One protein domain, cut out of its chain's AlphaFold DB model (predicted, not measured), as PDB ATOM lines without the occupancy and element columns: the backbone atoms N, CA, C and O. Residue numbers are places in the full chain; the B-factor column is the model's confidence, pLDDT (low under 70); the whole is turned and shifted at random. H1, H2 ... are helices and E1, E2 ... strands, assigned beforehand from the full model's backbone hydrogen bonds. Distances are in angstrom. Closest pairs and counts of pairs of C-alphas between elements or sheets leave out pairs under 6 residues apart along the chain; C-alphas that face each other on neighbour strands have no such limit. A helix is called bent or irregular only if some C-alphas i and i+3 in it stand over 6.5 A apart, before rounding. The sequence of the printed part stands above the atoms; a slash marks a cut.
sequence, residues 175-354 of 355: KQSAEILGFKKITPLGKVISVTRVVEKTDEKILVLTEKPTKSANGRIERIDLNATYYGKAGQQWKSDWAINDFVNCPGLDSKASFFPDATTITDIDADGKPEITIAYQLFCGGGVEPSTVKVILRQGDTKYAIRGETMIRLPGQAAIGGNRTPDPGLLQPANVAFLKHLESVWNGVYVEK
ATOM      1  N   LYS A 175     186.840  89.584 124.494       53.78
ATOM      2  CA  LYS A 175     185.428  89.199 124.602       53.78
ATOM      3  C   LYS A 175     184.679  90.391 125.203       53.78
ATOM      4  O   LYS A 175     184.876  90.707 126.371       53.78
ATOM      5  N   GLN A 176     183.866  91.069 124.401       55.19
ATOM      6  CA  GLN A 176     183.023  92.178 124.849       55.19
ATOM      7  C   GLN A 176     181.548  91.753 124.805       55.19
ATOM      8  O   GLN A 176     181.175  90.817 124.096       55.19
ATOM      9  N   SER A 177     180.697  92.411 125.592       50.88
ATOM     10  CA  SER A 177     179.244  92.225 125.520       50.88
ATOM     11  C   SER A 177     178.705  92.702 124.163       50.88
ATOM     12  O   SER A 177     179.356  93.469 123.456       50.88
ATOM     13  N   ALA A 178     177.497  92.273 123.784       49.03
ATOM     14  CA  ALA A 178     176.874  92.567 122.483       49.03
ATOM     15  C   ALA A 178     176.619  94.069 122.185       49.03
ATOM     16  O   ALA A 178     176.063  94.402 121.140       49.03
ATOM     17  N   GLU A 179     177.031  94.978 123.070       50.78
ATOM     18  CA  GLU A 179     176.836  96.429 122.975       50.78
ATOM     19  C   GLU A 179     177.987  97.171 122.266       50.78
ATOM     20  O   GLU A 179     178.006  98.402 122.237       50.78
ATOM     21  N   ILE A 180     178.939  96.453 121.653       52.06
ATOM     22  CA  ILE A 180     180.068  97.059 120.928       52.06
ATOM     23  C   ILE A 180     179.556  98.051 119.870       52.06
ATOM     24  O   ILE A 180     178.803  97.689 118.962       52.06
ATOM     25  N   LEU A 181     180.040  99.296 119.923       48.53
ATOM     26  CA  LEU A 181     179.720 100.380 118.978       48.53
ATOM     27  C   LEU A 181     179.881  99.978 117.495       48.53
ATOM     28  O   LEU A 181     179.158 100.490 116.638       48.53
ATOM     29  N   GLY A 182     180.782  99.034 117.190       53.91
ATOM     30  CA  GLY A 182     181.015  98.491 115.847       53.91
ATOM     31  C   GLY A 182     179.898  97.586 115.312       53.91
ATOM     32  O   GLY A 182     179.674  97.568 114.099       53.91
ATOM     33  N   PHE A 183     179.147  96.900 116.184       55.91
ATOM     34  CA  PHE A 183     178.054  96.002 115.792       55.91
ATOM     35  C   PHE A 183     176.859  96.750 115.187       55.91
ATOM     36  O   PHE A 183     176.153  96.194 114.352       55.91
ATOM     37  N   LYS A 184     176.667  98.037 115.516       62.59
ATOM     38  CA  LYS A 184     175.545  98.852 115.003       62.59
ATOM     39  C   LYS A 184     175.461  98.915 113.469       62.59
ATOM     40  O   LYS A 184     174.424  99.300 112.942       62.59
ATOM     41  N   LYS A 185     176.537  98.558 112.754       74.31
ATOM     42  CA  LYS A 185     176.607  98.529 111.281       74.31
ATOM     43  C   LYS A 185     176.564  97.119 110.673       74.31
ATOM     44  O   LYS A 185     176.713  96.991 109.461       74.31
ATOM     45  N   ILE A 186     176.391  96.074 111.481       80.75
ATOM     46  CA  ILE A 186     176.207  94.693 111.023       80.75
ATOM     47  C   ILE A 186     174.732  94.345 111.193       80.75
ATOM     48  O   ILE A 186     174.186  94.493 112.281       80.75
ATOM     49  N   THR A 187     174.090  93.851 110.136       85.75
ATOM     50  CA  THR A 187     172.743  93.276 110.239       85.75
ATOM     51  C   THR A 187     172.872  91.801 110.633       85.75
ATOM     52  O   THR A 187     173.251  90.990 109.784       85.75
ATOM     53  N   PRO A 188     172.611  91.416 111.896       83.88
ATOM     54  CA  PRO A 188     172.740  90.026 112.332       83.88
ATOM     55  C   PRO A 188     171.731  89.106 111.630       83.88
ATOM     56  O   PRO A 188     170.574  89.465 111.414       83.88
ATOM     57  N   LEU A 189     172.149  87.870 111.343       87.88
ATOM     58  CA  LEU A 189     171.313  86.843 110.701       87.88
ATOM     59  C   LEU A 189     170.340  86.137 111.667       87.88
ATOM     60  O   LEU A 189     169.796  85.087 111.340       87.88
ATOM     61  N   GLY A 190     170.124  86.680 112.863       90.88
ATOM     62  CA  GLY A 190     169.312  86.069 113.914       90.88
ATOM     63  C   GLY A 190     169.498  86.769 115.256       90.88
ATOM     64  O   GLY A 190     170.071  87.858 115.327       90.88
ATOM     65  N   LYS A 191     169.044  86.124 116.333       92.19
ATOM     66  CA  LYS A 191     169.358  86.538 117.702       92.19
ATOM     67  C   LYS A 191     170.867  86.425 117.910       92.19
ATOM     68  O   LYS A 191     171.445  85.372 117.668       92.19
ATOM     69  N   VAL A 192     171.495  87.500 118.372       91.56
ATOM     70  CA  VAL A 192     172.927  87.520 118.682       91.56
ATOM     71  C   VAL A 192     173.178  86.743 119.971       91.56
ATOM     72  O   VAL A 192     172.544  87.009 120.991       91.56
ATOM     73  N   ILE A 193     174.095  85.782 119.907       91.69
ATOM     74  CA  ILE A 193     174.526  84.954 121.038       91.69
ATOM     75  C   ILE A 193     175.830  85.483 121.623       91.69
ATOM     76  O   ILE A 193     175.981  85.564 122.837       91.69
ATOM     77  N   SER A 194     176.772  85.867 120.762       87.25
ATOM     78  CA  SER A 194     178.053  86.432 121.172       87.25
ATOM     79  C   SER A 194     178.599  87.356 120.092       87.25
ATOM     80  O   SER A 194     178.404  87.114 118.897       87.25
ATOM     81  N   VAL A 195     179.301  88.398 120.528       86.31
ATOM     82  CA  VAL A 195     180.127  89.260 119.686       86.31
ATOM     83  C   VAL A 195     181.510  89.290 120.322       86.31
ATOM     84  O   VAL A 195     181.646  89.646 121.485       86.31
ATOM     85  N   THR A 196     182.544  88.894 119.590       84.50
ATOM     86  CA  THR A 196     183.928  88.948 120.078       84.50
ATOM     87  C   THR A 196     184.733  89.864 119.177       84.50
ATOM     88  O   THR A 196     184.794  89.640 117.967       84.50
ATOM     89  N   ARG A 197     185.346  90.897 119.760       80.06
ATOM     90  CA  ARG A 197     186.252  91.796 119.048       80.06
ATOM     91  C   ARG A 197     187.647  91.186 119.040       80.06
ATOM     92  O   ARG A 197     188.151  90.749 120.077       80.06
ATOM     93  N   VAL A 198     188.264  91.173 117.870       77.94
ATOM     94  CA  VAL A 198     189.629  90.690 117.672       77.94
ATOM     95  C   VAL A 198     190.426  91.808 117.030       77.94
ATOM     96  O   VAL A 198     189.991  92.399 116.045       77.94
ATOM     97  N   VAL A 199     191.580  92.123 117.604       72.62
ATOM     98  CA  VAL A 199     192.512  93.090 117.029       72.62
ATOM     99  C   VAL A 199     193.747  92.327 116.574       72.62
ATOM    100  O   VAL A 199     194.584  91.901 117.374       72.62
ATOM    101  N   GLU A 200     193.834  92.129 115.264       70.69
ATOM    102  CA  GLU A 200     194.964  91.503 114.589       70.69
ATOM    103  C   GLU A 200     195.938  92.603 114.153       70.69
ATOM    104  O   GLU A 200     195.739  93.252 113.131       70.69
ATOM    105  N   LYS A 201     197.005  92.845 114.925       68.12
ATOM    106  CA  LYS A 201     197.947  93.961 114.684       68.12
ATOM    107  C   LYS A 201     197.220  95.322 114.647       68.12
ATOM    108  O   LYS A 201     196.900  95.861 115.707       68.12
ATOM    109  N   THR A 202     196.975  95.870 113.455       62.69
ATOM    110  CA  THR A 202     196.211  97.107 113.207       62.69
ATOM    111  C   THR A 202     194.799  96.860 112.678       62.69
ATOM    112  O   THR A 202     194.003  97.795 112.614       62.69
ATOM    113  N   ASP A 203     194.476  95.620 112.312       73.81
ATOM    114  CA  ASP A 203     193.202  95.258 111.709       73.81
ATOM    115  C   ASP A 203     192.188  94.882 112.784       73.81
ATOM    116  O   ASP A 203     192.392  93.999 113.618       73.81
ATOM    117  N   GLU A 204     191.054  95.570 112.747       79.81
ATOM    118  CA  GLU A 204     189.928  95.283 113.615       79.81
ATOM    119  C   GLU A 204     189.012  94.254 112.947       79.81
ATOM    120  O   GLU A 204     188.548  94.442 111.813       79.81
ATOM    121  N   LYS A 205     188.735  93.175 113.673       87.38
ATOM    122  CA  LYS A 205     187.864  92.082 113.261       87.38
ATOM    123  C   LYS A 205     186.798  91.817 114.318       87.38
ATOM    124  O   LYS A 205     186.966  92.131 115.500       87.38
ATOM    125  N   ILE A 206     185.683  91.227 113.898       89.12
ATOM    126  CA  ILE A 206     184.593  90.846 114.803       89.12
ATOM    127  C   ILE A 206     184.092  89.449 114.447       89.12
ATOM    128  O   ILE A 206     183.694  89.202 113.312       89.12
ATOM    129  N   LEU A 207     184.040  88.554 115.433       91.56
ATOM    130  CA  LEU A 207     183.307  87.294 115.351       91.56
ATOM    131  C   LEU A 207     181.893  87.493 115.907       91.56
ATOM    132  O   LEU A 207     181.739  87.882 117.064       91.56
ATOM    133  N   VAL A 208     180.869  87.199 115.108       92.56
ATOM    134  CA  VAL A 208     179.459  87.259 115.523       92.56
ATOM    135  C   VAL A 208     178.851  85.866 115.447       92.56
ATOM    136  O   VAL A 208     178.871  85.239 114.388       92.56
ATOM    137  N   LEU A 209     178.282  85.400 116.559       94.75
ATOM    138  CA  LEU A 209     177.507  84.162 116.633       94.75
ATOM    139  C   LEU A 209     176.018  84.506 116.711       94.75
ATOM    140  O   LEU A 209     175.614  85.273 117.592       94.75
ATOM    141  N   THR A 210     175.194  83.949 115.824       95.50
ATOM    142  CA  THR A 210     173.741  84.162 115.822       95.50
ATOM    143  C   THR A 210     172.943  82.872 115.688       95.50
ATOM    144  O   THR A 210     173.348  81.920 115.023       95.50
ATOM    145  N   GLU A 211     171.761  82.882 116.297       96.19
ATOM    146  CA  GLU A 211     170.777  81.804 116.265       96.19
ATOM    147  C   GLU A 211     169.457  82.318 115.691       96.19
ATOM    148  O   GLU A 211     168.939  83.356 116.115       96.19
ATOM    149  N   LYS A 212     168.874  81.591 114.735       97.06
ATOM    150  CA  LYS A 212     167.583  81.948 114.138       97.06
ATOM    151  C   LYS A 212     166.621  80.759 114.163       97.06
ATOM    152  O   LYS A 212     166.688  79.905 113.280       97.06
ATOM    153  N   PRO A 213     165.703  80.692 115.143       96.19
ATOM    154  CA  PRO A 213     164.639  79.703 115.128       96.19
ATOM    155  C   PRO A 213     163.572  80.072 114.092       96.19
ATOM    156  O   PRO A 213     163.172  81.232 113.974       96.19
ATOM    157  N   THR A 214     163.061  79.069 113.389       95.88
ATOM    158  CA  THR A 214     161.893  79.161 112.513       95.88
ATOM    159  C   THR A 214     160.779  78.312 113.104       95.88
ATOM    160  O   THR A 214     160.993  77.152 113.470       95.88
ATOM    161  N   LYS A 215     159.591  78.912 113.222       94.44
ATOM    162  CA  LYS A 215     158.408  78.271 113.792       94.44
ATOM    163  C   LYS A 215     157.418  77.858 112.707       94.44
ATOM    164  O   LYS A 215     157.229  78.592 111.741       94.44
ATOM    165  N   SER A 216     156.756  76.727 112.908       91.38
ATOM    166  CA  SER A 216     155.568  76.322 112.153       91.38
ATOM    167  C   SER A 216     154.345  77.171 112.506       91.38
ATOM    168  O   SER A 216     154.344  77.938 113.471       91.38
ATOM    169  N   ALA A 217     153.256  76.980 111.751       91.12
ATOM    170  CA  ALA A 217     151.978  77.664 111.965       91.12
ATOM    171  C   ALA A 217     151.389  77.458 113.376       91.12
ATOM    172  O   ALA A 217     150.728  78.346 113.900       91.12
ATOM    173  N   ASN A 218     151.660  76.315 114.016       90.19
ATOM    174  CA  ASN A 218     151.244  76.029 115.395       90.19
ATOM    175  C   ASN A 218     152.228  76.560 116.461       90.19
ATOM    176  O   ASN A 218     152.080  76.253 117.640       90.19
ATOM    177  N   GLY A 219     153.245  77.333 116.066       90.25
ATOM    178  CA  GLY A 219     154.188  77.985 116.975       90.25
ATOM    179  C   GLY A 219     155.357  77.120 117.459       90.25
ATOM    180  O   GLY A 219     156.198  77.632 118.205       90.25
ATOM    181  N   ARG A 220     155.460  75.854 117.035       89.69
ATOM    182  CA  ARG A 220     156.595  74.984 117.376       89.69
ATOM    183  C   ARG A 220     157.842  75.371 116.585       89.69
ATOM    184  O   ARG A 220     157.749  75.699 115.412       89.69
ATOM    185  N   ILE A 221     159.012  75.300 117.212       93.94
ATOM    186  CA  ILE A 221     160.298  75.457 116.523       93.94
ATOM    187  C   ILE A 221     160.596  74.186 115.721       93.94
ATOM    188  O   ILE A 221     160.734  73.116 116.304       93.94
ATOM    189  N   GLU A 222     160.708  74.310 114.401       93.12
ATOM    190  CA  GLU A 222     161.001  73.177 113.503       93.12
ATOM    191  C   GLU A 222     162.397  73.251 112.890       93.12
ATOM    192  O   GLU A 222     162.939  72.249 112.430       93.12
ATOM    193  N   ARG A 223     162.989  74.445 112.879       96.50
ATOM    194  CA  ARG A 223     164.335  74.677 112.371       96.50
ATOM    195  C   ARG A 223     165.042  75.705 113.228       96.50
ATOM    196  O   ARG A 223     164.424  76.676 113.656       96.50
ATOM    197  N   ILE A 224     166.334  75.511 113.454       98.06
ATOM    198  CA  ILE A 224     167.195  76.515 114.079       98.06
ATOM    199  C   ILE A 224     168.467  76.614 113.246       98.06
ATOM    200  O   ILE A 224     169.197  75.632 113.112       98.06
ATOM    201  N   ASP A 225     168.707  77.795 112.684       98.25
ATOM    202  CA  ASP A 225     169.929  78.122 111.953       98.25
ATOM    203  C   ASP A 225     170.975  78.710 112.909       98.25
ATOM    204  O   ASP A 225     170.680  79.640 113.666       98.25
ATOM    205  N   LEU A 226     172.196  78.182 112.849       98.44
ATOM    206  CA  LEU A 226     173.389  78.688 113.522       98.44
ATOM    207  C   LEU A 226     174.285  79.384 112.498       98.44
ATOM    208  O   LEU A 226     174.655  78.780 111.490       98.44
ATOM    209  N   ASN A 227     174.675  80.627 112.773       97.88
ATOM    210  CA  ASN A 227     175.633  81.356 111.943       97.88
ATOM    211  C   ASN A 227     176.779  81.870 112.811       97.88
ATOM    212  O   ASN A 227     176.552  82.567 113.797       97.88
ATOM    213  N   ALA A 228     178.008  81.542 112.433       96.94
ATOM    214  CA  ALA A 228     179.214  82.124 112.998       96.94
ATOM    215  C   ALA A 228     179.971  82.854 111.892       96.94
ATOM    216  O   ALA A 228     180.518  82.211 110.996       96.94
ATOM    217  N   THR A 229     180.000  84.181 111.946       95.31
ATOM    218  CA  THR A 229     180.583  85.009 110.884       95.31
ATOM    219  C   THR A 229     181.738  85.831 111.423       95.31
ATOM    220  O   THR A 229     181.585  86.543 112.417       95.31
ATOM    221  N   TYR A 230     182.882  85.746 110.750       93.62
ATOM    222  CA  TYR A 230     184.055  86.560 111.029       93.62
ATOM    223  C   TYR A 230     184.130  87.709 110.033       93.62
ATOM    224  O   TYR A 230     184.185  87.493 108.821       93.62
ATOM    225  N   TYR A 231     184.084  88.931 110.547       91.62
ATOM    226  CA  TYR A 231     184.057  90.151 109.758       91.62
ATOM    227  C   TYR A 231     185.385  90.888 109.837       91.62
ATOM    228  O   TYR A 231     185.900  91.123 110.930       91.62
ATOM    229  N   GLY A 232     185.864  91.346 108.683       89.19
ATOM    230  CA  GLY A 232     186.910  92.345 108.567       89.19
ATOM    231  C   GLY A 232     186.354  93.747 108.346       89.19
ATOM    232  O   GLY A 232     185.348  93.941 107.654       89.19
ATOM    233  N   LYS A 233     187.020  94.746 108.930       84.06
ATOM    234  CA  LYS A 233     186.703  96.156 108.693       84.06
ATOM    235  C   LYS A 233     187.158  96.579 107.292       84.06
ATOM    236  O   LYS A 233     188.332  96.478 106.954       84.06
ATOM    237  N   ALA A 234     186.230  97.081 106.486       78.62
ATOM    238  CA  ALA A 234     186.464  97.629 105.152       78.62
ATOM    239  C   ALA A 234     186.012  99.099 105.129       78.62
ATOM    240  O   ALA A 234     184.864  99.426 104.813       78.62
ATOM    241  N   GLY A 235     186.904 100.002 105.545       75.38
ATOM    242  CA  GLY A 235     186.579 101.416 105.742       75.38
ATOM    243  C   GLY A 235     185.553 101.608 106.863       75.38
ATOM    244  O   GLY A 235     185.831 101.321 108.026       75.38
ATOM    245  N   GLN A 236     184.357 102.097 106.520       71.75
ATOM    246  CA  GLN A 236     183.248 102.260 107.472       71.75
ATOM    247  C   GLN A 236     182.270 101.073 107.519       71.75
ATOM    248  O   GLN A 236     181.298 101.135 108.280       71.75
ATOM    249  N   GLN A 237     182.486 100.039 106.704       79.94
ATOM    250  CA  GLN A 237     181.615  98.870 106.591       79.94
ATOM    251  C   GLN A 237     182.323  97.606 107.087       79.94
ATOM    252  O   GLN A 237     183.546  97.559 107.195       79.94
ATOM    253  N   TRP A 238     181.535  96.573 107.375       86.75
ATOM    254  CA  TRP A 238     182.023  95.248 107.744       86.75
ATOM    255  C   TRP A 238     181.788  94.285 106.591       86.75
ATOM    256  O   TRP A 238     180.669  94.182 106.084       86.75
ATOM    257  N   LYS A 239     182.833  93.567 106.185       90.12
ATOM    258  CA  LYS A 239     182.754  92.528 105.160       90.12
ATOM    259  C   LYS A 239     183.033  91.179 105.805       90.12
ATOM    260  O   LYS A 239     183.944  91.067 106.615       90.12
ATOM    261  N   SER A 240     182.235  90.169 105.467       92.00
ATOM    262  CA  SER A 240     182.499  88.798 105.904       92.00
ATOM    263  C   SER A 240     183.798  88.313 105.269       92.00
ATOM    264  O   SER A 240     183.880  88.240 104.042       92.00
ATOM    265  N   ASP A 241     184.763  87.939 106.100       92.56
ATOM    266  CA  ASP A 241     185.960  87.215 105.672       92.56
ATOM    267  C   ASP A 241     185.596  85.741 105.473       92.56
ATOM    268  O   ASP A 241     185.891  85.146 104.442       92.56
ATOM    269  N   TRP A 242     184.853  85.169 106.425       95.12
ATOM    270  CA  TRP A 242     184.265  83.840 106.300       95.12
ATOM    271  C   TRP A 242     183.060  83.655 107.221       95.12
ATOM    272  O   TRP A 242     182.879  84.380 108.199       95.12
ATOM    273  N   ALA A 243     182.252  82.638 106.921       95.50
ATOM    274  CA  ALA A 243     181.124  82.228 107.746       95.50
ATOM    275  C   ALA A 243     181.052  80.700 107.876       95.50
ATOM    276  O   ALA A 243     181.405  79.961 106.953       95.50
ATOM    277  N   ILE A 244     180.566  80.231 109.022       96.75
ATOM    278  CA  ILE A 244     180.104  78.863 109.245       96.75
ATOM    279  C   ILE A 244     178.595  78.939 109.431       96.75
ATOM    280  O   ILE A 244     178.122  79.540 110.393       96.75
ATOM    281  N   ASN A 245     177.869  78.290 108.527       97.19
ATOM    282  CA  ASN A 245     176.420  78.175 108.590       97.19
ATOM    283  C   ASN A 245     176.075  76.698 108.756       97.19
ATOM    284  O   ASN A 245     176.551  75.859 107.987       97.19
ATOM    285  N   ASP A 246     175.262  76.390 109.754       98.19
ATOM    286  CA  ASP A 246     174.726  75.054 109.976       98.19
ATOM    287  C   ASP A 246     173.309  75.170 110.528       98.19
ATOM    288  O   ASP A 246     172.896  76.234 110.987       98.19
ATOM    289  N   PHE A 247     172.535  74.099 110.469       97.81
ATOM    290  CA  PHE A 247     171.168  74.131 110.963       97.81
ATOM    291  C   PHE A 247     170.696  72.749 111.378       97.81
ATOM    292  O   PHE A 247     171.136  71.725 110.856       97.81
ATOM    293  N   VAL A 248     169.722  72.735 112.280       97.25
ATOM    294  CA  VAL A 248     168.853  71.577 112.468       97.25
ATOM    295  C   VAL A 248     167.505  71.869 111.828       97.25
ATOM    296  O   VAL A 248     166.990  72.976 111.964       97.25
ATOM    297  N   ASN A 249     166.949  70.898 111.110       95.31
ATOM    298  CA  ASN A 249     165.605  70.957 110.543       95.31
ATOM    299  C   ASN A 249     164.883  69.657 110.904       95.31
ATOM    300  O   ASN A 249     165.142  68.624 110.291       95.31
ATOM    301  N   CYS A 250     164.033  69.712 111.925       93.94
ATOM    302  CA  CYS A 250     163.384  68.556 112.532       93.94
ATOM    303  C   CYS A 250     161.866  68.780 112.637       93.94
ATOM    304  O   CYS A 250     161.312  68.900 113.736       93.94
ATOM    305  N   PRO A 251     161.156  68.883 111.499       91.94
ATOM    306  CA  PRO A 251     159.710  68.998 111.523       91.94
ATOM    307  C   PRO A 251     159.127  67.722 112.130       91.94
ATOM    308  O   PRO A 251     159.517  66.606 111.804       91.94
ATOM    309  N   GLY A 252     158.171  67.882 113.026       89.31
ATOM    310  CA  GLY A 252     157.499  66.768 113.695       89.31
ATOM    311  C   GLY A 252     158.042  66.452 115.086       89.31
ATOM    312  O   GLY A 252     157.263  65.951 115.891       89.31
ATOM    313  N   LEU A 253     159.256  66.886 115.432       92.38
ATOM    314  CA  LEU A 253     159.930  66.533 116.688       92.38
ATOM    315  C   LEU A 253     160.558  67.756 117.381       92.38
ATOM    316  O   LEU A 253     160.359  68.894 116.944       92.38
ATOM    317  N   ASP A 254     161.286  67.525 118.476       89.94
ATOM    318  CA  ASP A 254     161.998  68.579 119.191       89.94
ATOM    319  C   ASP A 254     163.289  68.952 118.454       89.94
ATOM    320  O   ASP A 254     164.111  68.106 118.095       89.94
ATOM    321  N   SER A 255     163.460  70.256 118.237       93.81
ATOM    322  CA  SER A 255     164.638  70.847 117.602       93.81
ATOM    323  C   SER A 255     165.425  71.664 118.616       93.81
ATOM    324  O   SER A 255     164.881  72.583 119.232       93.81
ATOM    325  N   LYS A 256     166.729  71.411 118.727       93.38
ATOM    326  CA  LYS A 256     167.653  72.276 119.467       93.38
ATOM    327  C   LYS A 256     168.931  72.475 118.665       93.38
ATOM    328  O   LYS A 256     169.494  71.534 118.124       93.38
ATOM    329  N   ALA A 257     169.402  73.708 118.607       96.88
ATOM    330  CA  ALA A 257     170.723  74.042 118.110       96.88
ATOM    331  C   ALA A 257     171.267  75.154 118.993       96.88
ATOM    332  O   ALA A 257     170.529  76.084 119.318       96.88
ATOM    333  N   SER A 258     172.517  75.029 119.418       95.69
ATOM    334  CA  SER A 258     173.131  76.034 120.281       95.69
ATOM    335  C   SER A 258     174.642  76.042 120.144       95.69
ATOM    336  O   SER A 258     175.265  74.977 120.083       95.69
ATOM    337  N   PHE A 259     175.238  77.229 120.189       97.00
ATOM    338  CA  PHE A 259     176.682  77.357 120.383       97.00
ATOM    339  C   PHE A 259     177.101  76.963 121.807       97.00
ATOM    340  O   PHE A 259     176.291  76.970 122.734       97.00
ATOM    341  N   PHE A 260     178.392  76.675 121.983       94.69
ATOM    342  CA  PHE A 260     179.078  76.670 123.275       94.69
ATOM    343  C   PHE A 260     179.983  77.920 123.350       94.69
ATOM    344  O   PHE A 260     181.161  77.845 122.986       94.69
ATOM    345  N   PRO A 261     179.469  79.096 123.773       85.94
ATOM    346  CA  PRO A 261     180.225  80.354 123.730       85.94
ATOM    347  C   PRO A 261     181.490  80.332 124.598       85.94
ATOM    348  O   PRO A 261     182.519  80.901 124.225       85.94
ATOM    349  N   ASP A 262     181.448  79.618 125.724       84.69
ATOM    350  CA  ASP A 262     182.598  79.465 126.623       84.69
ATOM    351  C   ASP A 262     183.707  78.607 126.004       84.69
ATOM    352  O   ASP A 262     184.888  78.850 126.244       84.69
ATOM    353  N   ALA A 263     183.333  77.659 125.141       88.94
ATOM    354  CA  ALA A 263     184.252  76.829 124.367       88.94
ATOM    355  C   ALA A 263     184.673  77.478 123.034       88.94
ATOM    356  O   ALA A 263     185.447  76.892 122.278       88.94
ATOM    357  N   THR A 264     184.171  78.682 122.732       88.75
ATOM    358  CA  THR A 264     184.626  79.473 121.586       88.75
ATOM    359  C   THR A 264     185.893  80.227 121.973       88.75
ATOM    360  O   THR A 264     185.890  81.051 122.900       88.75
ATOM    361  N   THR A 265     186.984  79.935 121.268       86.06
ATOM    362  CA  THR A 265     188.314  80.492 121.534       86.06
ATOM    363  C   THR A 265     188.884  81.136 120.285       86.06
ATOM    364  O   THR A 265     188.625  80.700 119.169       86.06
ATOM    365  N   ILE A 266     189.684  82.175 120.480       87.19
ATOM    366  CA  ILE A 266     190.473  82.812 119.432       87.19
ATOM    367  C   ILE A 266     191.888  82.838 119.990       87.19
ATOM    368  O   ILE A 266     192.121  83.389 121.066       87.19
ATOM    369  N   THR A 267     192.789  82.111 119.351       81.81
ATOM    370  CA  THR A 267     194.126  81.798 119.872       81.81
ATOM    371  C   THR A 267     195.101  81.684 118.715       81.81
ATOM    372  O   THR A 267     194.662  81.415 117.614       81.81
ATOM    373  N   ASP A 268     196.395  81.827 118.967       80.69
ATOM    374  CA  ASP A 268     197.454  81.452 118.020       80.69
ATOM    375  C   ASP A 268     198.124  80.171 118.557       80.69
ATOM    376  O   ASP A 268     199.012  80.183 119.426       80.69
ATOM    377  N   ILE A 269     197.555  79.039 118.175       82.00
ATOM    378  CA  ILE A 269     197.898  77.698 118.627       82.00
ATOM    379  C   ILE A 269     199.308  77.346 118.150       82.00
ATOM    380  O   ILE A 269     200.109  76.878 118.966       82.00
ATOM    381  N   ASP A 270     199.638  77.612 116.887       82.00
ATOM    382  CA  ASP A 270     200.907  77.210 116.265       82.00
ATOM    383  C   ASP A 270     202.011  78.284 116.303       82.00
ATOM    384  O   ASP A 270     203.152  77.984 115.961       82.00
ATOM    385  N   ALA A 271     201.728  79.462 116.868       71.56
ATOM    386  CA  ALA A 271     202.660  80.586 117.006       71.56
ATOM    387  C   ALA A 271     203.034  81.285 115.689       71.56
ATOM    388  O   ALA A 271     204.081  81.944 115.632       71.56
ATOM    389  N   ASP A 272     202.227  81.150 114.638       74.75
ATOM    390  CA  ASP A 272     202.529  81.740 113.335       74.75
ATOM    391  C   ASP A 272     202.087  83.215 113.205       74.75
ATOM    392  O   ASP A 272     202.391  83.883 112.207       74.75
ATOM    393  N   GLY A 273     201.439  83.761 114.240       71.75
ATOM    394  CA  GLY A 273     200.941  85.131 114.289       71.75
ATOM    395  C   GLY A 273     199.594  85.333 113.595       71.75
ATOM    396  O   GLY A 273     199.177  86.486 113.434       71.75
ATOM    397  N   LYS A 274     198.915  84.263 113.166       80.62
ATOM    398  CA  LYS A 274     197.525  84.291 112.698       80.62
ATOM    399  C   LYS A 274     196.601  83.737 113.790       80.62
ATOM    400  O   LYS A 274     197.009  82.898 114.583       80.62
ATOM    401  N   PRO A 275     195.350  84.215 113.886       84.75
ATOM    402  CA  PRO A 275     194.388  83.618 114.801       84.75
ATOM    403  C   PRO A 275     193.787  82.329 114.237       84.75
ATOM    404  O   PRO A 275     193.158  82.321 113.175       84.75
ATOM    405  N   GLU A 276     193.825  81.281 115.049       91.00
ATOM    406  CA  GLU A 276     192.947  80.128 114.964       91.00
ATOM    407  C   GLU A 276     191.694  80.353 115.817       91.00
ATOM    408  O   GLU A 276     191.717  80.439 117.051       91.00
ATOM    409  N   ILE A 277     190.554  80.418 115.136       94.50
ATOM    410  CA  ILE A 277     189.239  80.648 115.723       94.50
ATOM    411  C   ILE A 277     188.533  79.304 115.862       94.50
ATOM    412  O   ILE A 277     188.198  78.657 114.869       94.50
ATOM    413  N   THR A 278     188.312  78.873 117.102       96.94
ATOM    414  CA  THR A 278     187.593  77.640 117.430       96.94
ATOM    415  C   THR A 278     186.148  77.949 117.772       96.94
ATOM    416  O   THR A 278     185.882  78.744 118.669       96.94
ATOM    417  N   ILE A 279     185.215  77.292 117.092       97.88
ATOM    418  CA  ILE A 279     183.776  77.404 117.318       97.88
ATOM    419  C   ILE A 279     183.234  76.007 117.602       97.88
ATOM    420  O   ILE A 279     183.392  75.093 116.791       97.88
ATOM    421  N   ALA A 280     182.574  75.853 118.745       97.62
ATOM    422  CA  ALA A 280     181.902  74.621 119.132       97.62
ATOM    423  C   ALA A 280     180.388  74.845 119.202       97.62
ATOM    424  O   ALA A 280     179.925  75.868 119.712       97.62
ATOM    425  N   TYR A 281     179.613  73.884 118.708       98.00
ATOM    426  CA  TYR A 281     178.153  73.896 118.796       98.00
ATOM    427  C   TYR A 281     177.579  72.482 118.771       98.00
ATOM    428  O   TYR A 281     178.270  71.514 118.436       98.00
ATOM    429  N   GLN A 282     176.297  72.384 119.114       97.38
ATOM    430  CA  GLN A 282     175.524  71.150 119.054       97.38
ATOM    431  C   GLN A 282     174.220  71.335 118.279       97.38
ATOM    432  O   GLN A 282     173.648  72.427 118.271       97.38
ATOM    433  N   LEU A 283     173.744  70.244 117.682       97.62
ATOM    434  CA  LEU A 283     172.471  70.125 116.978       97.62
ATOM    435  C   LEU A 283     171.737  68.879 117.483       97.62
ATOM    436  O   LEU A 283     172.336  67.813 117.591       97.62
ATOM    437  N   PHE A 284     170.444  68.991 117.748       95.56
ATOM    438  CA  PHE A 284     169.599  67.905 118.225       95.56
ATOM    439  C   PHE A 284     168.261  67.913 117.488       95.56
ATOM    440  O   PHE A 284     167.612  68.955 117.365       95.56
ATOM    441  N   CYS A 285     167.878  66.730 117.021       94.62
ATOM    442  CA  CYS A 285     166.619  66.422 116.362       94.62
ATOM    443  C   CYS A 285     166.163  65.066 116.897       94.62
ATOM    444  O   CYS A 285     166.777  64.050 116.572       94.62
ATOM    445  N   GLY A 286     165.147  65.051 117.754       92.44
ATOM    446  CA  GLY A 286     164.745  63.829 118.447       92.44
ATOM    447  C   GLY A 286     163.455  63.992 119.233       92.44
ATOM    448  O   GLY A 286     162.936  65.098 119.373       92.44
ATOM    449  N   GLY A 287     162.915  62.870 119.704       87.00
ATOM    450  CA  GLY A 287     161.687  62.827 120.503       87.00
ATOM    451  C   GLY A 287     161.895  62.251 121.905       87.00
ATOM    452  O   GLY A 287     160.915  62.054 122.621       87.00
ATOM    453  N   GLY A 288     163.136  61.936 122.294       85.50
ATOM    454  CA  GLY A 288     163.431  61.286 123.565       85.50
ATOM    455  C   GLY A 288     164.869  61.483 124.049       85.50
ATOM    456  O   GLY A 288     165.305  62.590 124.383       85.50
ATOM    457  N   VAL A 289     165.585  60.368 124.218       86.81
ATOM    458  CA  VAL A 289     166.957  60.352 124.745       86.81
ATOM    459  C   VAL A 289     167.929  59.945 123.648       86.81
ATOM    460  O   VAL A 289     168.471  58.844 123.639       86.81
ATOM    461  N   GLU A 290     168.132  60.857 122.706       91.19
ATOM    462  CA  GLU A 290     169.114  60.725 121.638       91.19
ATOM    463  C   GLU A 290     170.305  61.671 121.866       91.19
ATOM    464  O   GLU A 290     170.124  62.787 122.366       91.19
ATOM    465  N   PRO A 291     171.533  61.259 121.508       94.31
ATOM    466  CA  PRO A 291     172.681  62.153 121.488       94.31
ATOM    467  C   PRO A 291     172.484  63.348 120.553       94.31
ATOM    468  O   PRO A 291     171.902  63.238 119.474       94.31
ATOM    469  N   SER A 292     173.043  64.492 120.933       96.19
ATOM    470  CA  SER A 292     173.152  65.647 120.042       96.19
ATOM    471  C   SER A 292     174.371  65.479 119.137       96.19
ATOM    472  O   SER A 292     175.429  65.053 119.591       96.19
ATOM    473  N   THR A 293     174.280  65.873 117.869       97.56
ATOM    474  CA  THR A 293     175.471  66.042 117.027       97.56
ATOM    475  C   THR A 293     176.312  67.191 117.576       97.56
ATOM    476  O   THR A 293     175.793  68.288 117.758       97.56
ATOM    477  N   VAL A 294     177.609  66.977 117.782       97.94
ATOM    478  CA  VAL A 294     178.576  67.992 118.221       97.94
ATOM    479  C   VAL A 294     179.596  68.232 117.122       97.94
ATOM    480  O   VAL A 294     180.106  67.298 116.495       97.94
ATOM    481  N   LYS A 295     179.919  69.505 116.895       98.44
ATOM    482  CA  LYS A 295     180.976  69.917 115.972       98.44
ATOM    483  C   LYS A 295     181.871  70.934 116.670       98.44
ATOM    484  O   LYS A 295     181.392  71.953 117.157       98.44
ATOM    485  N   VAL A 296     183.170  70.652 116.688       98.44
ATOM    486  CA  VAL A 296     184.224  71.583 117.110       98.44
ATOM    487  C   VAL A 296     185.023  71.928 115.864       98.44
ATOM    488  O   VAL A 296     185.641  71.040 115.280       98.44
ATOM    489  N   ILE A 297     184.964  73.180 115.419       98.44
ATOM    490  CA  ILE A 297     185.547  73.641 114.154       98.44
ATOM    491  C   ILE A 297     186.619  74.690 114.432       98.44
ATOM    492  O   ILE A 297     186.356  75.653 115.139       98.44
ATOM    493  N   LEU A 298     187.791  74.529 113.825       97.81
ATOM    494  CA  LEU A 298     188.874  75.508 113.776       97.81
ATOM    495  C   LEU A 298     188.885  76.217 112.424       97.81
ATOM    496  O   LEU A 298     188.791  75.558 111.384       97.81
ATOM    497  N   ARG A 299     189.062  77.536 112.432       96.69
ATOM    498  CA  ARG A 299     189.304  78.359 111.244       96.69
ATOM    499  C   ARG A 299     190.601  79.136 111.408       96.69
ATOM    500  O   ARG A 299     190.759  79.818 112.410       96.69
ATOM    501  N   GLN A 300     191.464  79.080 110.400       90.12
ATOM    502  CA  GLN A 300     192.637  79.944 110.260       90.12
ATOM    503  C   GLN A 300     192.632  80.465 108.824       90.12
ATOM    504  O   GLN A 300     192.898  79.715 107.881       90.12
ATOM    505  N   GLY A 301     192.216  81.718 108.632       87.19
ATOM    506  CA  GLY A 301     191.897  82.236 107.298       87.19
ATOM    507  C   GLY A 301     190.897  81.332 106.559       87.19
ATOM    508  O   GLY A 301     189.797  81.069 107.055       87.19
ATOM    509  N   ASP A 302     191.293  80.826 105.390       88.31
ATOM    510  CA  ASP A 302     190.470  79.938 104.559       88.31
ATOM    511  C   ASP A 302     190.509  78.467 104.985       88.31
ATOM    512  O   ASP A 302     189.605  77.697 104.636       88.31
ATOM    513  N   THR A 303     191.494  78.077 105.791       93.62
ATOM    514  CA  THR A 303     191.658  76.700 106.252       93.62
ATOM    515  C   THR A 303     190.608  76.358 107.308       93.62
ATOM    516  O   THR A 303     190.237  77.180 108.150       93.62
ATOM    517  N   LYS A 304     190.086  75.128 107.252       96.06
ATOM    518  CA  LYS A 304     189.093  74.610 108.196       96.06
ATOM    519  C   LYS A 304     189.466  73.204 108.643       96.06
ATOM    520  O   LYS A 304     189.607  72.321 107.799       96.06
ATOM    521  N   TYR A 305     189.503  72.991 109.951       97.75
ATOM    522  CA  TYR A 305     189.600  71.667 110.565       97.75
ATOM    523  C   TYR A 305     188.423  71.443 111.501       97.75
ATOM    524  O   TYR A 305     187.870  72.403 112.035       97.75
ATOM    525  N   ALA A 306     188.030  70.196 111.726       98.06
ATOM    526  CA  ALA A 306     186.991  69.894 112.693       98.06
ATOM    527  C   ALA A 306     187.142  68.519 113.341       98.06
ATOM    528  O   ALA A 306     187.723  67.596 112.772       98.06
ATOM    529  N   ILE A 307     186.517  68.386 114.507       98.56
ATOM    530  CA  ILE A 307     186.108  67.113 115.096       98.56
ATOM    531  C   ILE A 307     184.578  67.096 115.091       98.56
ATOM    532  O   ILE A 307     183.942  68.063 115.522       98.56
ATOM    533  N   ARG A 308     183.980  66.016 114.577       98.44
ATOM    534  CA  ARG A 308     182.519  65.837 114.513       98.44
ATOM    535  C   ARG A 308     182.113  64.519 115.142       98.44
ATOM    536  O   ARG A 308     182.834  63.539 115.001       98.44
ATOM    537  N   GLY A 309     180.956  64.487 115.783       97.88
ATOM    538  CA  GLY A 309     180.455  63.282 116.428       97.88
ATOM    539  C   GLY A 309     179.202  63.554 117.236       97.88
ATOM    540  O   GLY A 309     178.449  64.469 116.906       97.88
ATOM    541  N   GLU A 310     179.016  62.804 118.310       97.69
ATOM    542  CA  GLU A 310     177.830  62.864 119.160       97.69
ATOM    543  C   GLU A 310     178.178  63.208 120.609       97.69
ATOM    544  O   GLU A 310     179.266  62.888 121.100       97.69
ATOM    545  N   THR A 311     177.229  63.821 121.324       95.94
ATOM    546  CA  THR A 311     177.316  63.916 122.779       95.94
ATOM    547  C   THR A 311     177.341  62.521 123.396       95.94
ATOM    548  O   THR A 311     176.819  61.549 122.854       95.94
ATOM    549  N   MET A 312     177.971  62.413 124.558       95.56
ATOM    550  CA  MET A 312     177.874  61.251 125.420       95.56
ATOM    551  C   MET A 312     176.795  61.516 126.463       95.56
ATOM    552  O   MET A 312     176.957  62.389 127.321       95.56
ATOM    553  N   ILE A 313     175.731  60.724 126.420       92.81
ATOM    554  CA  ILE A 313     174.678  60.722 127.433       92.81
ATOM    555  C   ILE A 313     175.033  59.681 128.492       92.81
ATOM    556  O   ILE A 313     175.346  58.533 128.170       92.81
ATOM    557  N   ARG A 314     174.974  60.074 129.767       90.25
ATOM    558  CA  ARG A 314     175.168  59.173 130.911       90.25
ATOM    559  C   ARG A 314     173.907  59.135 131.759       90.25
ATOM    560  O   ARG A 314     173.543  60.141 132.356       90.25
ATOM    561  N   LEU A 315     173.280  57.964 131.836       86.50
ATOM    562  CA  LEU A 315     172.129  57.718 132.700       86.50
ATOM    563  C   LEU A 315     172.533  56.803 133.869       86.50
ATOM    564  O   LEU A 315     173.307  55.863 133.660       86.50
ATOM    565  N   PRO A 316     172.038  57.045 135.098       87.44
ATOM    566  CA  PRO A 316     172.336  56.188 136.242       87.44
ATOM    567  C   PRO A 316     171.976  54.720 135.973       87.44
ATOM    568  O   PRO A 316     170.854  54.410 135.586       87.44
ATOM    569  N   GLY A 317     172.935  53.815 136.185       87.94
ATOM    570  CA  GLY A 317     172.727  52.372 136.026       87.94
ATOM    571  C   GLY A 317     172.620  51.874 134.578       87.94
ATOM    572  O   GLY A 317     172.307  50.703 134.379       87.94
ATOM    573  N   GLN A 318     172.884  52.719 133.576       87.88
ATOM    574  CA  GLN A 318     172.863  52.339 132.159       87.88
ATOM    575  C   GLN A 318     174.219  52.579 131.489       87.88
ATOM    576  O   GLN A 318     175.030  53.390 131.943       87.88
ATOM    577  N   ALA A 319     174.464  51.869 130.386       88.81
ATOM    578  CA  ALA A 319     175.609  52.147 129.530       88.81
ATOM    579  C   ALA A 319     175.484  53.551 128.914       88.81
ATOM    580  O   ALA A 319     174.382  54.025 128.639       88.81
ATOM    581  N   ALA A 320     176.621  54.214 128.699       91.44
ATOM    582  CA  ALA A 320     176.632  55.503 128.021       91.44
ATOM    583  C   ALA A 320     176.162  55.354 126.564       91.44
ATOM    584  O   ALA A 320     176.491  54.369 125.902       91.44
ATOM    585  N   ILE A 321     175.418  56.345 126.075       92.12
ATOM    586  CA  ILE A 321     174.888  56.392 124.707       92.12
ATOM    587  C   ILE A 321     175.620  57.501 123.943       92.12
ATOM    588  O   ILE A 321     175.828  58.587 124.488       92.12
ATOM    589  N   GLY A 322     176.006  57.233 122.694       93.06
ATOM    590  CA  GLY A 322     176.729  58.183 121.845       93.06
ATOM    591  C   GLY A 322     178.202  58.345 122.234       93.06
ATOM    592  O   GLY A 322     178.853  57.411 122.708       93.06
ATOM    593  N   GLY A 323     178.745  59.542 122.022       92.44
ATOM    594  CA  GLY A 323     180.141  59.875 122.316       92.44
ATOM    595  C   GLY A 323     181.138  59.469 121.230       92.44
ATOM    596  O   GLY A 323     182.348  59.579 121.448       92.44
ATOM    597  N   ASN A 324     180.661  59.002 120.071       95.81
ATOM    598  CA  ASN A 324     181.521  58.797 118.910       95.81
ATOM    599  C   ASN A 324     182.100  60.144 118.439       95.81
ATOM    600  O   ASN A 324     181.499  61.202 118.627       95.81
ATOM    601  N   ARG A 325     183.297  60.119 117.845       97.00
ATOM    602  CA  ARG A 325     183.901  61.300 117.222       97.00
ATOM    603  C   ARG A 325     184.871  60.916 116.120       97.00
ATOM    604  O   ARG A 325     185.574  59.915 116.230       97.00
ATOM    605  N   THR A 326     184.972  61.786 115.129       98.19
ATOM    606  CA  THR A 326     185.853  61.640 113.977       98.19
ATOM    607  C   THR A 326     186.535  62.983 113.696       98.19
ATOM    608  O   THR A 326     185.852  63.955 113.352       98.19
ATOM    609  N   PRO A 327     187.866  63.075 113.868       97.50
ATOM    610  CA  PRO A 327     188.661  64.198 113.382       97.50
ATOM    611  C   PRO A 327     188.712  64.231 111.850       97.50
ATOM    612  O   PRO A 327     188.726  63.185 111.201       97.50
ATOM    613  N   ASP A 328     188.798  65.425 111.265       97.12
ATOM    614  CA  ASP A 328     189.039  65.580 109.829       97.12
ATOM    615  C   ASP A 328     190.396  64.967 109.423       97.12
ATOM    616  O   ASP A 328     191.381  65.161 110.138       97.12
ATOM    617  N   PRO A 329     190.523  64.303 108.254       96.94
ATOM    618  CA  PRO A 329     191.791  63.696 107.827       96.94
ATOM    619  C   PRO A 329     192.966  64.681 107.761       96.94
ATOM    620  O   PRO A 329     194.102  64.323 108.069       96.94
ATOM    621  N   GLY A 330     192.700  65.940 107.399       95.25
ATOM    622  CA  GLY A 330     193.709  67.001 107.400       95.25
ATOM    623  C   GLY A 330     194.236  67.329 108.799       95.25
ATOM    624  O   GLY A 330     195.395  67.701 108.934       95.25
ATOM    625  N   LEU A 331     193.424  67.139 109.842       95.19
ATOM    626  CA  LEU A 331     193.809  67.377 111.234       95.19
ATOM    627  C   LEU A 331     194.743  66.281 111.775       95.19
ATOM    628  O   LEU A 331     195.485  66.523 112.719       95.19
ATOM    629  N   LEU A 332     194.736  65.093 111.160       96.06
ATOM    630  CA  LEU A 332     195.588  63.958 111.537       96.06
ATOM    631  C   LEU A 332     197.010  64.039 110.952       96.06
ATOM    632  O   LEU A 332     197.838  63.174 111.225       96.06
ATOM    633  N   GLN A 333     197.300  65.053 110.134       95.94
ATOM    634  CA  GLN A 333     198.632  65.249 109.564       95.94
ATOM    635  C   GLN A 333     199.637  65.674 110.649       95.94
ATOM    636  O   GLN A 333     199.274  66.473 111.514       95.94
ATOM    637  N   PRO A 334     200.914  65.240 110.582       92.88
ATOM    638  CA  PRO A 334     201.934  65.602 111.576       92.88
ATOM    639  C   PRO A 334     202.100  67.113 111.795       92.88
ATOM    640  O   PRO A 334     202.346  67.550 112.914       92.88
ATOM    641  N   ALA A 335     201.904  67.918 110.747       90.38
ATOM    642  CA  ALA A 335     201.968  69.378 110.832       90.38
ATOM    643  C   ALA A 335     200.868  69.994 111.723       90.38
ATOM    644  O   ALA A 335     201.048  71.088 112.240       90.38
ATOM    645  N   ASN A 336     199.755  69.285 111.945       94.38
ATOM    646  CA  ASN A 336     198.564  69.803 112.624       94.38
ATOM    647  C   ASN A 336     198.362  69.211 114.026       94.38
ATOM    648  O   ASN A 336     197.284  69.339 114.604       94.38
ATOM    649  N   VAL A 337     199.391  68.582 114.608       90.44
ATOM    650  CA  VAL A 337     199.313  67.950 115.940       90.44
ATOM    651  C   VAL A 337     198.891  68.945 117.026       90.44
ATOM    652  O   VAL A 337     198.105  68.595 117.909       90.44
ATOM    653  N   ALA A 338     199.359  70.196 116.954       85.12
ATOM    654  CA  ALA A 338     198.963  71.245 117.895       85.12
ATOM    655  C   ALA A 338     197.464  71.580 117.781       85.12
ATOM    656  O   ALA A 338     196.770  71.658 118.797       85.12
ATOM    657  N   PHE A 339     196.945  71.684 116.552       95.12
ATOM    658  CA  PHE A 339     195.517  71.883 116.296       95.12
ATOM    659  C   PHE A 339     194.695  70.686 116.769       95.12
ATOM    660  O   PHE A 339     193.691  70.875 117.451       95.12
ATOM    661  N   LEU A 340     195.127  69.453 116.482       95.75
ATOM    662  CA  LEU A 340     194.432  68.249 116.940       95.75
ATOM    663  C   LEU A 340     194.299  68.250 118.466       95.75
ATOM    664  O   LEU A 340     193.187  68.162 118.980       95.75
ATOM    665  N   LYS A 341     195.410  68.449 119.185       90.12
ATOM    666  CA  LYS A 341     195.426  68.493 120.654       90.12
ATOM    667  C   LYS A 341     194.503  69.582 121.212       90.12
ATOM    668  O   LYS A 341     193.802  69.347 122.197       90.12
ATOM    669  N   HIS A 342     194.484  70.760 120.587       92.25
ATOM    670  CA  HIS A 342     193.582  71.846 120.974       92.25
ATOM    671  C   HIS A 342     192.110  71.458 120.790       92.25
ATOM    672  O   HIS A 342     191.324  71.560 121.733       92.25
ATOM    673  N   LEU A 343     191.730  70.943 119.615       96.06
ATOM    674  CA  LEU A 343     190.339  70.580 119.325       96.06
ATOM    675  C   LEU A 343     189.866  69.422 120.205       96.06
ATOM    676  O   LEU A 343     188.705  69.397 120.599       96.06
ATOM    677  N   GLU A 344     190.752  68.490 120.555       95.06
ATOM    678  CA  GLU A 344     190.464  67.425 121.517       95.06
ATOM    679  C   GLU A 344     190.218  67.962 122.923       95.06
ATOM    680  O   GLU A 344     189.279  67.528 123.591       95.06
ATOM    681  N   SER A 345     191.013  68.939 123.364       91.75
ATOM    682  CA  SER A 345     190.787  69.609 124.643       91.75
ATOM    683  C   SER A 345     189.426  70.307 124.673       91.75
ATOM    684  O   SER A 345     188.697  70.184 125.657       91.75
ATOM    685  N   VAL A 346     189.063  71.008 123.595       92.38
ATOM    686  CA  VAL A 346     187.755  71.669 123.475       92.38
ATOM    687  C   VAL A 346     186.627  70.638 123.437       92.38
ATOM    688  O   VAL A 346     185.659  70.775 124.183       92.38
ATOM    689  N   TRP A 347     186.771  69.570 122.644       96.19
ATOM    690  CA  TRP A 347     185.815  68.462 122.574       96.19
ATOM    691  C   TRP A 347     185.532  67.879 123.956       96.19
ATOM    692  O   TRP A 347     184.373  67.789 124.358       96.19
ATOM    693  N   ASN A 348     186.585  67.558 124.714       92.38
ATOM    694  CA  ASN A 348     186.480  66.987 126.057       92.38
ATOM    695  C   ASN A 348     185.722  67.894 127.042       92.38
ATOM    696  O   ASN A 348     185.133  67.392 127.998       92.38
ATOM    697  N   GLY A 349     185.704  69.207 126.795       91.00
ATOM    698  CA  GLY A 349     184.950  70.174 127.588       91.00
ATOM    699  C   GLY A 349     183.452  70.243 127.268       91.00
ATOM    700  O   GLY A 349     182.692  70.708 128.114       91.00
ATOM    701  N   VAL A 350     183.014  69.788 126.086       93.50
ATOM    702  CA  VAL A 350     181.634  70.014 125.597       93.50
ATOM    703  C   VAL A 350     180.845  68.745 125.279       93.50
ATOM    704  O   VAL A 350     179.622  68.795 125.222       93.50
ATOM    705  N   TYR A 351     181.507  67.606 125.063       91.62
ATOM    706  CA  TYR A 351     180.838  66.412 124.534       91.62
ATOM    707  C   TYR A 351     179.973  65.656 125.550       91.62
ATOM    708  O   TYR A 351     179.161  64.832 125.148       91.62
ATOM    709  N   VAL A 352     180.128  65.881 126.857       88.69
ATOM    710  CA  VAL A 352     179.303  65.200 127.868       88.69
ATOM    711  C   VAL A 352     178.028  65.994 128.109       88.69
ATOM    712  O   VAL A 352     178.070  67.113 128.618       88.69
ATOM    713  N   GLU A 353     176.886  65.378 127.818       80.06
ATOM    714  CA  GLU A 353     175.585  65.956 128.128       80.06
ATOM    715  C   GLU A 353     175.222  65.615 129.576       80.06
ATOM    716  O   GLU A 353     174.939  64.465 129.916       80.06
ATOM    717  N   LYS A 354     175.280  66.618 130.456       65.12
ATOM    718  CA  LYS A 354     174.779  66.496 131.827       65.12
ATOM    719  C   LYS A 354     173.276  66.774 131.788       65.12
ATOM    720  O   LYS A 354     172.892  67.927 131.598       65.12
TER     721      LYS A 354
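Overview. This is residues 175 to 354 of the 355 residues of an uncharacterized protein of Pseudoduganella eburnea (UniProt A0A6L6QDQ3). Two twisted sheets lie partly face to face with their strands nearly aligned, E2, E3 and E4 of one over E5 and E7 of the other, and the helix H2 crosses slantwise over E8 and E9. The larger sheet, E5 to E10, is branched at E7; the other runs E1 E2 E3 E4; both are antiparallel. The 180 printed residues include ten named strands followed by two named helices, and the class is mostly strand. The whole is compact, with a radius of gyration of the C-alphas of 17.5 A, yet flat, spanning 54 by 48 by 24 A.

Along the chain. The larger sheet holds E5, residues 254 to 259, E6, 265 to 267, E7, 276 to 286 and 32.8 A long, E8, 293 to 300 and 23.1 A, E9, 303 to 310 and 23.4 A, and E10, 325 to 327. The other holds E1, 191 to 200 and 26.3 A, E2, 203 to 215 and 38.8 A, E3, 221 to 234 and 36.1 A, and E4, 237 to 249 and 32.4 A, which bends by 70 degrees at residue 241. H1 is residues 329 to 332; H2 is residues 334 to 350, 25.1 A. C-alpha 191 is at (169.358, 86.538, 117.702), C-alpha 350 at (181.634, 70.014, 125.597).

Arrangement. E5 and E6 lie on one side of E7, E8 on the other side; N 256 and O 284 are 2.9 A apart, N 278 and O 265 2.8 A, N 279 and O 297 2.8 A. E6 to E10 form a meander, each strand the antiparallel neighbour of the one before, with N 296 and O 307 at 2.9 A and N 326 and O 308 at 2.8 A. H2 is on this sheet at a height of 7.2 A, over E8 and, only just, E9, with 3 of its C-alphas falling on E9; the closest C-alphas of E8 and H2, Val 296 and Trp 347, are 6.5 A apart. H2 is irregular, with C-alphas 335 and 338 7.9 A apart, and 11 of its 13 O i to N i+4 pairs are within hydrogen-bond range; H1 is too short for such a pair. H1, on the same face, is over none of the strands and touches H2 only at the corner, at Leu 331 and Leu 340, whose C-alphas are 5.8 A apart. The two sheets make a sandwich, two sheets face to face; the closest C-alphas of E3 and E5, Ile 224 and Ala 257, are 5.9 A apart. E1 to E4 form a second meander, with N 196 and O 207 at 2.8 A, N 210 and O 227 at 2.8 A and N 228 and O 244 at 2.9 A.

Size, cuts and confidence. The C-alphas farthest apart, Gly 235 and Gly 317, are 59.3 A apart. The printed part has no cut. The long link is E9 to E10, residues 311 to 324. Confidence is under 70 at residues 175 to 184, 201 to 202 and 354.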